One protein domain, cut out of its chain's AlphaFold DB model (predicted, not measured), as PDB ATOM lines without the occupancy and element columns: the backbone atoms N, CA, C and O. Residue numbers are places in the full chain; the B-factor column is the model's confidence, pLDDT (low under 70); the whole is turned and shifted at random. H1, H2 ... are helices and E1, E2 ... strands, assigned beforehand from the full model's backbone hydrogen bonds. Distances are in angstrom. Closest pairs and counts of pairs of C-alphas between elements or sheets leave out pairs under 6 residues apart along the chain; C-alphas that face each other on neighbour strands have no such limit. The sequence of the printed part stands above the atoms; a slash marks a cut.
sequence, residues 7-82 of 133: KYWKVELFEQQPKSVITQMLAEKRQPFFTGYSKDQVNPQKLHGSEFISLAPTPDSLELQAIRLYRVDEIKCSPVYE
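What this domain is: This is residues 7 to 82 of the 133 residues of an uncharacterized protein of Pantoea stewartii subsp. stewartii DC283 (UniProt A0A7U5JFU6). A strongly twisted wall of three long-to-short strands, E5, E1 and E2, is joined beside E2 by a small two-strand hairpin, E3 and E4, while residues 18 to 26, with the short helix H1, stick out from this body as a free arm. The short helix H2 sits at one side, reaching from E5 to E3 with Pro 44 and Leu 47. The printed part has 76 residues with two named helices and five named strands, in the order E1 H1 E2 H2 E3 E4 E5; the sheets, E2 - E1 - E5 and E3 - E4, are antiparallel, and the class is mixed, helices and strands. The whole is only just loose, close to compact, with a radius of gyration of the C-alphas of 13.8 A, and it spans 42 by 31 by 20 A, with the arm adding to the length.

How they stand to each other: Start at the inner strand E1, residues 7 to 14. On one side of it look for the edge strand E5, residues 74 to 81, antiparallel at 159 degrees, with N 10 and O 78 within hydrogen-bond range at 2.9 A. On the other side is the edge strand E2, residues 34 to 38, antiparallel to E1 at 152 degrees, with N 11 and O 36 at 2.8 A. Moving outward, E3, residues 52 to 55, comes nearest to E2 at the C-alphas of Leu 55 and Gly 36, 5.3 A apart. E3 forms a hairpin with E4, residues 65 to 68, antiparallel at 148 degrees, with N 55 and O 65 at 2.9 A. E4 and E5 are apart. H2, residues 44 to 47, is only just not on the sheet of E2, E1 and E5, with 4 pairs of C-alphas within 10 A; its closest C-alphas to E5 are Pro 44 and Ile 75, 7.5 A, and to E3 Leu 47 and Ile 53, 7.6 A. H1, residues 21 to 25, is not on that sheet and is apart from H2. In H1 every O i to N i+4 pair is within hydrogen-bond range; H2 is too short for such a pair.

Where its parts are: Find C-alpha 7 at (166.479, 255.999, 213.587); from there E1 runs 23.0 A to Phe 14. H1 covers 6.5 A, E2 13.2 A, H2 5.2 A, E3 9.8 A and E4 10.0 A. Find C-alpha 74 at (157.899, 234.918, 211.891); E5 runs 22.5 A to C-alpha 81 at (170.737, 253.244, 213.940).

The domain as a whole: Look at Ile 22 and Leu 62 for the two C-alphas farthest apart, 42.1 A. The printed part has no cut and no long link. Without residues 18 to 26 the body spans 33 by 31 by 20 A. The model's mean pLDDT over the printed part is 83.2, with residues 17 to 29 and residue 48 under 70.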
ATOM      1  N   LYS A   7     167.211 255.180 214.563       87.00
ATOM      2  CA  LYS A   7     166.479 255.999 213.587       87.00
ATOM      3  C   LYS A   7     165.106 255.393 213.289       87.00
ATOM      4  O   LYS A   7     164.099 256.092 213.261       87.00
ATOM      5  N   TYR A   8     165.077 254.080 213.058       90.56
ATOM      6  CA  TYR A   8     163.870 253.287 212.808       90.56
ATOM      7  C   TYR A   8     164.144 251.789 213.006       90.56
ATOM      8  O   TYR A   8     165.281 251.349 213.161       90.56
ATOM      9  N   TRP A   9     163.095 250.978 212.968       92.88
ATOM     10  CA  TRP A   9     163.141 249.523 213.005       92.88
ATOM     11  C   TRP A   9     162.865 248.954 211.623       92.88
ATOM     12  O   TRP A   9     161.820 249.224 211.030       92.88
ATOM     13  N   LYS A  10     163.784 248.128 211.125       94.50
ATOM     14  CA  LYS A  10     163.547 247.284 209.955       94.50
ATOM     15  C   LYS A  10     162.768 246.047 210.400       94.50
ATOM     16  O   LYS A  10     163.217 245.325 211.292       94.50
ATOM     17  N   VAL A  11     161.625 245.809 209.771       94.06
ATOM     18  CA  VAL A  11     160.699 244.715 210.075       94.06
ATOM     19  C   VAL A  11     160.637 243.778 208.873       94.06
ATOM     20  O   VAL A  11     160.182 244.154 207.796       94.06
ATOM     21  N   GLU A  12     161.117 242.556 209.061       94.19
ATOM     22  CA  GLU A  12     161.157 241.503 208.047       94.19
ATOM     23  C   GLU A  12     160.104 240.442 208.397       94.19
ATOM     24  O   GLU A  12     160.104 239.905 209.509       94.19
ATOM     25  N   LEU A  13     159.194 240.162 207.461       93.31
ATOM     26  CA  LEU A  13     158.094 239.208 207.621       93.31
ATOM     27  C   LEU A  13     158.374 237.941 206.810       93.31
ATOM     28  O   LEU A  13     158.688 238.015 205.618       93.31
ATOM     29  N   PHE A  14     158.230 236.778 207.443       91.69
ATOM     30  CA  PHE A  14     158.499 235.478 206.830       91.69
ATOM     31  C   PHE A  14     157.280 234.555 206.906       91.69
ATOM     32  O   PHE A  14     156.552 234.543 207.896       91.69
ATOM     33  N   GLU A  15     157.116 233.743 205.864       88.94
ATOM     34  CA  GLU A  15     156.127 232.662 205.765       88.94
ATOM     35  C   GLU A  15     156.826 231.314 206.033       88.94
ATOM     36  O   GLU A  15     158.047 231.188 205.844       88.94
ATOM     37  N   GLN A  16     156.100 230.315 206.538       74.50
ATOM     38  CA  GLN A  16     156.586 228.946 206.728       74.50
ATOM     39  C   GLN A  16     157.078 228.363 205.402       74.50
ATOM     40  O   GLN A  16     156.406 228.440 204.375       74.50
ATOM     41  N   GLN A  17     158.248 227.721 205.426       69.00
ATOM     42  CA  GLN A  17     158.696 226.953 204.270       69.00
ATOM     43  C   GLN A  17     157.890 225.653 204.120       69.00
ATOM     44  O   GLN A  17     157.468 225.060 205.119       69.00
ATOM     45  N   PRO A  18     157.723 225.149 202.885       60.09
ATOM     46  CA  PRO A  18     157.194 223.812 202.670       60.09
ATOM     47  C   PRO A  18     158.096 222.766 203.349       60.09
ATOM     48  O   PRO A  18     159.313 222.774 203.186       60.09
ATOM     49  N   LYS A  19     157.480 221.837 204.093       60.00
ATOM     50  CA  LYS A  19     158.111 220.829 204.979       60.00
ATOM     51  C   LYS A  19     158.986 219.769 204.276       60.00
ATOM     52  O   LYS A  19     159.307 218.746 204.876       60.00
ATOM     53  N   SER A  20     159.320 219.945 203.000       67.38
ATOM     54  CA  SER A  20     160.088 218.955 202.242       67.38
ATOM     55  C   SER A  20     161.559 218.974 202.660       67.38
ATOM     56  O   SER A  20     162.245 219.985 202.513       67.38
ATOM     57  N   VAL A  21     162.054 217.823 203.120       61.19
ATOM     58  CA  VAL A  21     163.455 217.600 203.526       61.19
ATOM     59  C   VAL A  21     164.433 217.948 202.396       61.19
ATOM     60  O   VAL A  21     165.490 218.519 202.644       61.19
ATOM     61  N   ILE A  22     164.055 217.683 201.139       64.06
ATOM     62  CA  ILE A  22     164.876 217.987 199.955       64.06
ATOM     63  C   ILE A  22     164.996 219.507 199.754       64.06
ATOM     64  O   ILE A  22     166.075 220.011 199.453       64.06
ATOM     65  N   THR A  23     163.906 220.249 199.974       60.09
ATOM     66  CA  THR A  23     163.890 221.716 199.878       60.09
ATOM     67  C   THR A  23     164.707 222.356 200.998       60.09
ATOM     68  O   THR A  23     165.384 223.347 200.761       60.09
ATOM     69  N   GLN A  24     164.713 221.756 202.190       58.81
ATOM     70  CA  GLN A  24     165.479 222.235 203.344       58.81
ATOM     71  C   GLN A  24     167.000 222.131 203.148       58.81
ATOM     72  O   GLN A  24     167.733 223.002 203.607       58.81
ATOM     73  N   MET A  25     167.480 221.093 202.451       58.66
ATOM     74  CA  MET A  25     168.913 220.903 202.167       58.66
ATOM     75  C   MET A  25     169.438 221.799 201.035       58.66
ATOM     76  O   MET A  25     170.631 222.081 200.985       58.66
ATOM     77  N   LEU A  26     168.551 222.248 200.142       62.66
ATOM     78  CA  LEU A  26     168.847 223.179 199.045       62.66
ATOM     79  C   LEU A  26     168.482 224.632 199.386       62.66
ATOM     80  O   LEU A  26     168.632 225.514 198.542       62.66
ATOM     81  N   ALA A  27     167.965 224.888 200.592       58.06
ATOM     82  CA  ALA A  27     167.442 226.190 200.966       58.06
ATOM     83  C   ALA A  27     168.569 227.229 201.046       58.06
ATOM     84  O   ALA A  27     169.400 227.218 201.955       58.06
ATOM     85  N   GLU A  28     168.550 228.177 200.110       62.69
ATOM     86  CA  GLU A  28     169.230 229.459 200.261       62.69
ATOM     87  C   GLU A  28     168.756 230.168 201.544       62.69
ATOM     88  O   GLU A  28     167.700 229.846 202.103       62.69
ATOM     89  N   LYS A  29     169.533 231.150 202.030       69.69
ATOM     90  CA  LYS A  29     169.160 231.968 203.199       69.69
ATOM     91  C   LYS A  29     167.695 232.400 203.079       69.69
ATOM     92  O   LYS A  29     167.334 233.073 202.118       69.69
ATOM     93  N   ARG A  30     166.871 232.013 204.062       76.25
ATOM     94  CA  ARG A  30     165.431 232.305 204.104       76.25
ATOM     95  C   ARG A  30     165.205 233.798 203.850       76.25
ATOM     96  O   ARG A  30     165.687 234.627 204.620       76.25
ATOM     97  N   GLN A  31     164.501 234.126 202.769       84.88
ATOM     98  CA  GLN A  31     164.186 235.506 202.412       84.88
ATOM     99  C   GLN A  31     162.830 235.907 203.002       84.88
ATOM    100  O   GLN A  31     161.909 235.084 203.021       84.88
ATOM    101  N   PRO A  32     162.689 237.144 203.502       91.88
ATOM    102  CA  PRO A  32     161.390 237.654 203.907       91.88
ATOM    103  C   PRO A  32     160.508 237.860 202.674       91.88
ATOM    104  O   PRO A  32     160.983 238.326 201.640       91.88
ATOM    105  N   PHE A  33     159.213 237.564 202.787       91.44
ATOM    106  CA  PHE A  33     158.261 237.877 201.714       91.44
ATOM    107  C   PHE A  33     157.902 239.370 201.700       91.44
ATOM    108  O   PHE A  33     157.398 239.881 200.701       91.44
ATOM    109  N   PHE A  34     158.140 240.067 202.816       92.81
ATOM    110  CA  PHE A  34     157.967 241.508 202.932       92.81
ATOM    111  C   PHE A  34     159.005 242.106 203.884       92.81
ATOM    112  O   PHE A  34     159.266 241.569 204.961       92.81
ATOM    113  N   THR A  35     159.573 243.245 203.496       94.62
ATOM    114  CA  THR A  35     160.432 244.073 204.348       94.62
ATOM    115  C   THR A  35     159.826 245.462 204.419       94.62
ATOM    116  O   THR A  35     159.615 246.083 203.383       94.62
ATOM    117  N   GLY A  36     159.572 245.948 205.628       93.94
ATOM    118  CA  GLY A  36     159.100 247.306 205.866       93.94
ATOM    119  C   GLY A  36     159.786 247.948 207.061       93.94
ATOM    120  O   GLY A  36     160.705 247.382 207.657       93.94
ATOM    121  N   TYR A  37     159.334 249.147 207.406       94.19
ATOM    122  CA  TYR A  37     159.961 249.994 208.410       94.19
ATOM    123  C   TYR A  37     158.921 250.566 209.377       94.19
ATOM    124  O   TYR A  37     157.772 250.814 209.006       94.19
ATOM    125  N   SER A  38     159.324 250.754 210.632       91.38
ATOM    126  CA  SER A  38     158.508 251.328 211.709       91.38
ATOM    127  C   SER A  38     159.365 252.248 212.574       91.38
ATOM    128  O   SER A  38     160.536 251.954 212.798       91.38
ATOM    129  N   LYS A  39     158.807 253.348 213.089       88.69
ATOM    130  CA  LYS A  39     159.527 254.218 214.040       88.69
ATOM    131  C   LYS A  39     159.689 253.549 215.404       88.69
ATOM    132  O   LYS A  39     160.754 253.617 216.007       88.69
ATOM    133  N   ASP A  40     158.655 252.837 215.838       87.62
ATOM    134  CA  ASP A  40     158.629 252.128 217.111       87.62
ATOM    135  C   ASP A  40     158.965 250.645 216.941       87.62
ATOM    136  O   ASP A  40     158.727 250.045 215.885       87.62
ATOM    137  N   GLN A  41     159.472 250.032 218.013       85.69
ATOM    138  CA  GLN A  41     159.718 248.597 218.040       85.69
ATOM    139  C   GLN A  41     158.390 247.840 217.942       85.69
ATOM    140  O   GLN A  41     157.515 247.960 218.804       85.69
ATOM    141  N   VAL A  42     158.260 247.005 216.912       85.75
ATOM    142  CA  VAL A  42     157.104 246.121 216.762       85.75
ATOM    143  C   VAL A  42     157.193 245.009 217.807       85.75
ATOM    144  O   VAL A  42     158.147 244.235 217.824       85.75
ATOM    145  N   ASN A  43     156.192 244.927 218.686       81.88
ATOM    146  CA  ASN A  43     156.104 243.880 219.700       81.88
ATOM    147  C   ASN A  43     155.120 242.784 219.247       81.88
ATOM    148  O   ASN A  43     153.917 243.058 219.192       81.88
ATOM    149  N   PRO A  44     155.587 241.545 218.990       75.00
ATOM    150  CA  PRO A  44     154.729 240.431 218.583       75.00
ATOM    151  C   PRO A  44     153.566 240.162 219.544       75.00
ATOM    152  O   PRO A  44     152.469 239.838 219.100       75.00
ATOM    153  N   GLN A  45     153.755 240.376 220.853       74.44
ATOM    154  CA  GLN A  45     152.703 240.162 221.853       74.44
ATOM    155  C   GLN A  45     151.504 241.096 221.648       74.44
ATOM    156  O   GLN A  45     150.362 240.694 221.850       74.44
ATOM    157  N   LYS A  46     151.756 242.332 221.197       77.06
ATOM    158  CA  LYS A  46     150.707 243.324 220.915       77.06
ATOM    159  C   LYS A  46     149.965 243.052 219.606       77.06
ATOM    160  O   LYS A  46     148.905 243.628 219.389       77.06
ATOM    161  N   LEU A  47     150.511 242.197 218.742       78.00
ATOM    162  CA  LEU A  47     149.898 241.827 217.467       78.00
ATOM    163  C   LEU A  47     148.927 240.643 217.601       78.00
ATOM    164  O   LEU A  47     148.182 240.369 216.661       78.00
ATOM    165  N   HIS A  48     148.884 239.960 218.752       68.88
ATOM    166  CA  HIS A  48     147.920 238.881 218.977       68.88
ATOM    167  C   HIS A  48     146.480 239.400 218.860       68.88
ATOM    168  O   HIS A  48     146.062 240.288 219.598       68.88
ATOM    169  N   GLY A  49     145.723 238.826 217.921       72.75
ATOM    170  CA  GLY A  49     144.340 239.215 217.627       72.75
ATOM    171  C   GLY A  49     144.191 240.340 216.598       72.75
ATOM    172  O   GLY A  49     143.069 240.648 216.209       72.75
ATOM    173  N   SER A  50     145.291 240.929 216.119       82.00
ATOM    174  CA  SER A  50     145.253 241.883 215.006       82.00
ATOM    175  C   SER A  50     145.144 241.144 213.666       82.00
ATOM    176  O   SER A  50     145.782 240.112 213.467       82.00
ATOM    177  N   GLU A  51     144.357 241.669 212.722       87.38
ATOM    178  CA  GLU A  51     144.243 241.094 211.368       87.38
ATOM    179  C   GLU A  51     145.374 241.580 210.440       87.38
ATOM    180  O   GLU A  51     145.814 240.861 209.535       87.38
ATOM    181  N   PHE A  52     145.889 242.787 210.694       90.25
ATOM    182  CA  PHE A  52     146.901 243.444 209.875       90.25
ATOM    183  C   PHE A  52     148.021 244.048 210.723       90.25
ATOM    184  O   PHE A  52     147.812 244.434 211.872       90.25
ATOM    185  N   ILE A  53     149.191 244.192 210.106       90.38
ATOM    186  CA  ILE A  53     150.278 245.063 210.552       90.38
ATOM    187  C   ILE A  53     150.506 246.147 209.497       90.38
ATOM    188  O   ILE A  53     150.530 245.850 208.306       90.38
ATOM    189  N   SER A  54     150.669 247.397 209.922       91.56
ATOM    190  CA  SER A  54     150.964 248.525 209.033       91.56
ATOM    191  C   SER A  54     152.445 248.879 209.112       91.56
ATOM    192  O   SER A  54     152.943 249.176 210.193       91.56
ATOM    193  N   LEU A  55     153.143 248.843 207.977       92.31
ATOM    194  CA  LEU A  55     154.575 249.140 207.873       92.31
ATOM    195  C   LEU A  55     154.833 250.099 206.710       92.31
ATOM    196  O   LEU A  55     154.168 250.011 205.678       92.31
ATOM    197  N   ALA A  56     155.819 250.984 206.847       92.81
ATOM    198  CA  ALA A  56     156.274 251.809 205.734       92.81
ATOM    199  C   ALA A  56     157.076 250.939 204.742       92.81
ATOM    200  O   ALA A  56     157.938 250.172 205.183       92.81
ATOM    201  N   PRO A  57     156.828 251.017 203.422       91.06
ATOM    202  CA  PRO A  57     157.546 250.206 202.433       91.06
ATOM    203  C   PRO A  57     159.004 250.657 202.248       91.06
ATOM    204  O   PRO A  57     159.859 249.866 201.854       91.06
ATOM    205  N   THR A  58     159.307 251.918 202.563       88.06
ATOM    206  CA  THR A  58     160.661 252.485 202.553       88.06
ATOM    207  C   THR A  58     160.892 253.302 203.831       88.06
ATOM    208  O   THR A  58     159.914 253.736 204.445       88.06
ATOM    209  N   PRO A  59     162.152 253.513 204.262       85.19
ATOM    210  CA  PRO A  59     162.455 254.203 205.519       85.19
ATOM    211  C   PRO A  59     161.887 255.621 205.628       85.19
ATOM    212  O   PRO A  59     161.483 256.034 206.712       85.19
ATOM    213  N   ASP A  60     161.841 256.343 204.507       83.06
ATOM    214  CA  ASP A  60     161.435 257.751 204.450       83.06
ATOM    215  C   ASP A  60     159.991 257.937 203.955       83.06
ATOM    216  O   ASP A  60     159.529 259.064 203.773       83.06
ATOM    217  N   SER A  61     159.257 256.842 203.722       84.50
ATOM    218  CA  SER A  61     157.867 256.928 203.277       84.50
ATOM    219  C   SER A  61     156.940 257.357 204.412       84.50
ATOM    220  O   SER A  61     156.997 256.835 205.527       84.50
ATOM    221  N   LEU A  62     156.032 258.280 204.096       82.69
ATOM    222  CA  LEU A  62     154.893 258.632 204.948       82.69
ATOM    223  C   LEU A  62     153.704 257.680 204.749       82.69
ATOM    224  O   LEU A  62     152.760 257.696 205.536       82.69
ATOM    225  N   GLU A  63     153.739 256.860 203.699       87.50
ATOM    226  CA  GLU A  63     152.691 255.900 203.383       87.50
ATOM    227  C   GLU A  63     152.895 254.599 204.160       87.50
ATOM    228  O   GLU A  63     154.004 254.069 204.257       87.50
ATOM    229  N   LEU A  64     151.797 254.054 204.680       90.75
ATOM    230  CA  LEU A  64     151.780 252.765 205.357       90.75
ATOM    231  C   LEU A  64     151.100 251.722 204.478       90.75
ATOM    232  O   LEU A  64     149.989 251.922 203.991       90.75
ATOM    233  N   GLN A  65     151.742 250.568 204.347       92.44
ATOM    234  CA  GLN A  65     151.170 249.393 203.717       92.44
ATOM    235  C   GLN A  65     150.656 248.438 204.795       92.44
ATOM    236  O   GLN A  65     151.379 248.110 205.733       92.44
ATOM    237  N   ALA A  66     149.405 247.990 204.665       92.00
ATOM    238  CA  ALA A  66     148.812 246.995 205.554       92.00
ATOM    239  C   ALA A  66     149.097 245.572 205.044       92.00
ATOM    240  O   ALA A  66     148.734 245.217 203.921       92.00
ATOM    241  N   ILE A  67     149.718 244.743 205.879       91.25
ATOM    242  CA  ILE A  67     150.059 243.348 205.594       91.25
ATOM    243  C   ILE A  67     149.212 242.447 206.482       91.25
ATOM    244  O   ILE A  67     149.122 242.654 207.689       91.25
ATOM    245  N   ARG A  68     148.585 241.434 205.883       90.25
ATOM    246  CA  ARG A  68     147.756 240.466 206.609       90.25
ATOM    247  C   ARG A  68     148.616 239.553 207.477       90.25
ATOM    248  O   ARG A  68     149.500 238.875 206.960       90.25
ATOM    249  N   LEU A  69     148.301 239.487 208.769       88.06
ATOM    250  CA  LEU A  69     149.080 238.728 209.751       88.06
ATOM    251  C   LEU A  69     148.920 237.211 209.618       88.06
ATOM    252  O   LEU A  69     149.837 236.489 209.984       88.06
ATOM    253  N   TYR A  70     147.828 236.710 209.025       86.81
ATOM    254  CA  TYR A  70     147.648 235.261 208.823       86.81
ATOM    255  C   TYR A  70     148.746 234.624 207.950       86.81
ATOM    256  O   TYR A  70     148.923 233.412 207.983       86.81
ATOM    257  N   ARG A  71     149.449 235.432 207.143       84.88
ATOM    258  CA  ARG A  71     150.558 235.006 206.271       84.88
ATOM    259  C   ARG A  71     151.918 235.034 206.969       84.88
ATOM    260  O   ARG A  71     152.926 234.707 206.353       84.88
ATOM    261  N   VAL A  72     151.964 235.546 208.196       88.44
ATOM    262  CA  VAL A  72     153.196 235.849 208.915       88.44
ATOM    263  C   VAL A  72     153.402 234.794 209.986       88.44
ATOM    264  O   VAL A  72     152.694 234.764 210.988       88.44
ATOM    265  N   ASP A  73     154.416 233.965 209.792       87.50
ATOM    266  CA  ASP A  73     154.818 232.954 210.767       87.50
ATOM    267  C   ASP A  73     155.950 233.442 211.669       87.50
ATOM    268  O   ASP A  73     156.096 233.000 212.807       87.50
ATOM    269  N   GLU A  74     156.770 234.360 211.161       88.81
ATOM    270  CA  GLU A  74     157.899 234.918 211.891       88.81
ATOM    271  C   GLU A  74     158.080 236.397 211.539       88.81
ATOM    272  O   GLU A  74     158.014 236.797 210.374       88.81
ATOM    273  N   ILE A  75     158.313 237.207 212.574       90.50
ATOM    274  CA  ILE A  75     158.601 238.638 212.472       90.50
ATOM    275  C   ILE A  75     159.985 238.867 213.055       90.50
ATOM    276  O   ILE A  75     160.209 238.639 214.245       90.50
ATOM    277  N   LYS A  76     160.902 239.378 212.239       91.12
ATOM    278  CA  LYS A  76     162.226 239.791 212.692       91.12
ATOM    279  C   LYS A  76     162.320 241.307 212.687       91.12
ATOM    280  O   LYS A  76     162.138 241.948 211.657       91.12
ATOM    281  N   CYS A  77     162.644 241.872 213.843       91.38
ATOM    282  CA  CYS A  77     162.831 243.309 214.016       91.38
ATOM    283  C   CYS A  77     164.306 243.598 214.274       91.38
ATOM    284  O   CYS A  77     164.876 243.087 215.236       91.38
ATOM    285  N   SER A  78     164.919 244.417 213.425       91.50
ATOM    286  CA  SER A  78     166.312 244.842 213.572       91.50
ATOM    287  C   SER A  78     166.363 246.364 213.724       91.50
ATOM    288  O   SER A  78     165.782 247.058 212.884       91.50
ATOM    289  N   PRO A  79     167.024 246.907 214.762       91.50
ATOM    290  CA  PRO A  79     167.186 248.348 214.888       91.50
ATOM    291  C   PRO A  79     168.099 248.855 213.770       91.50
ATOM    292  O   PRO A  79     169.153 248.273 213.500       91.50
ATOM    293  N   VAL A  80     167.693 249.942 213.123       88.62
ATOM    294  CA  VAL A  80     168.536 250.713 212.215       88.62
ATOM    295  C   VAL A  80     168.907 251.991 212.934       88.62
ATOM    296  O   VAL A  80     168.063 252.832 213.242       88.62
ATOM    297  N   TYR A  81     170.185 252.087 213.262       85.81
ATOM    298  CA  TYR A  81     170.737 253.244 213.940       85.81
ATOM    299  C   TYR A  81     170.893 254.396 212.957       85.81
ATOM    300  O   TYR A  81     171.098 254.170 211.762       85.81
ATOM    301  N   GLU A  82     170.818 255.620 213.467       80.88
ATOM    302  CA  GLU A  82     171.385 256.751 212.749       80.88
ATOM    303  C   GLU A  82     172.848 256.405 212.474       80.88
ATOM    304  O   GLU A  82     173.621 256.081 213.379       80.88
TER     305      GLU A  82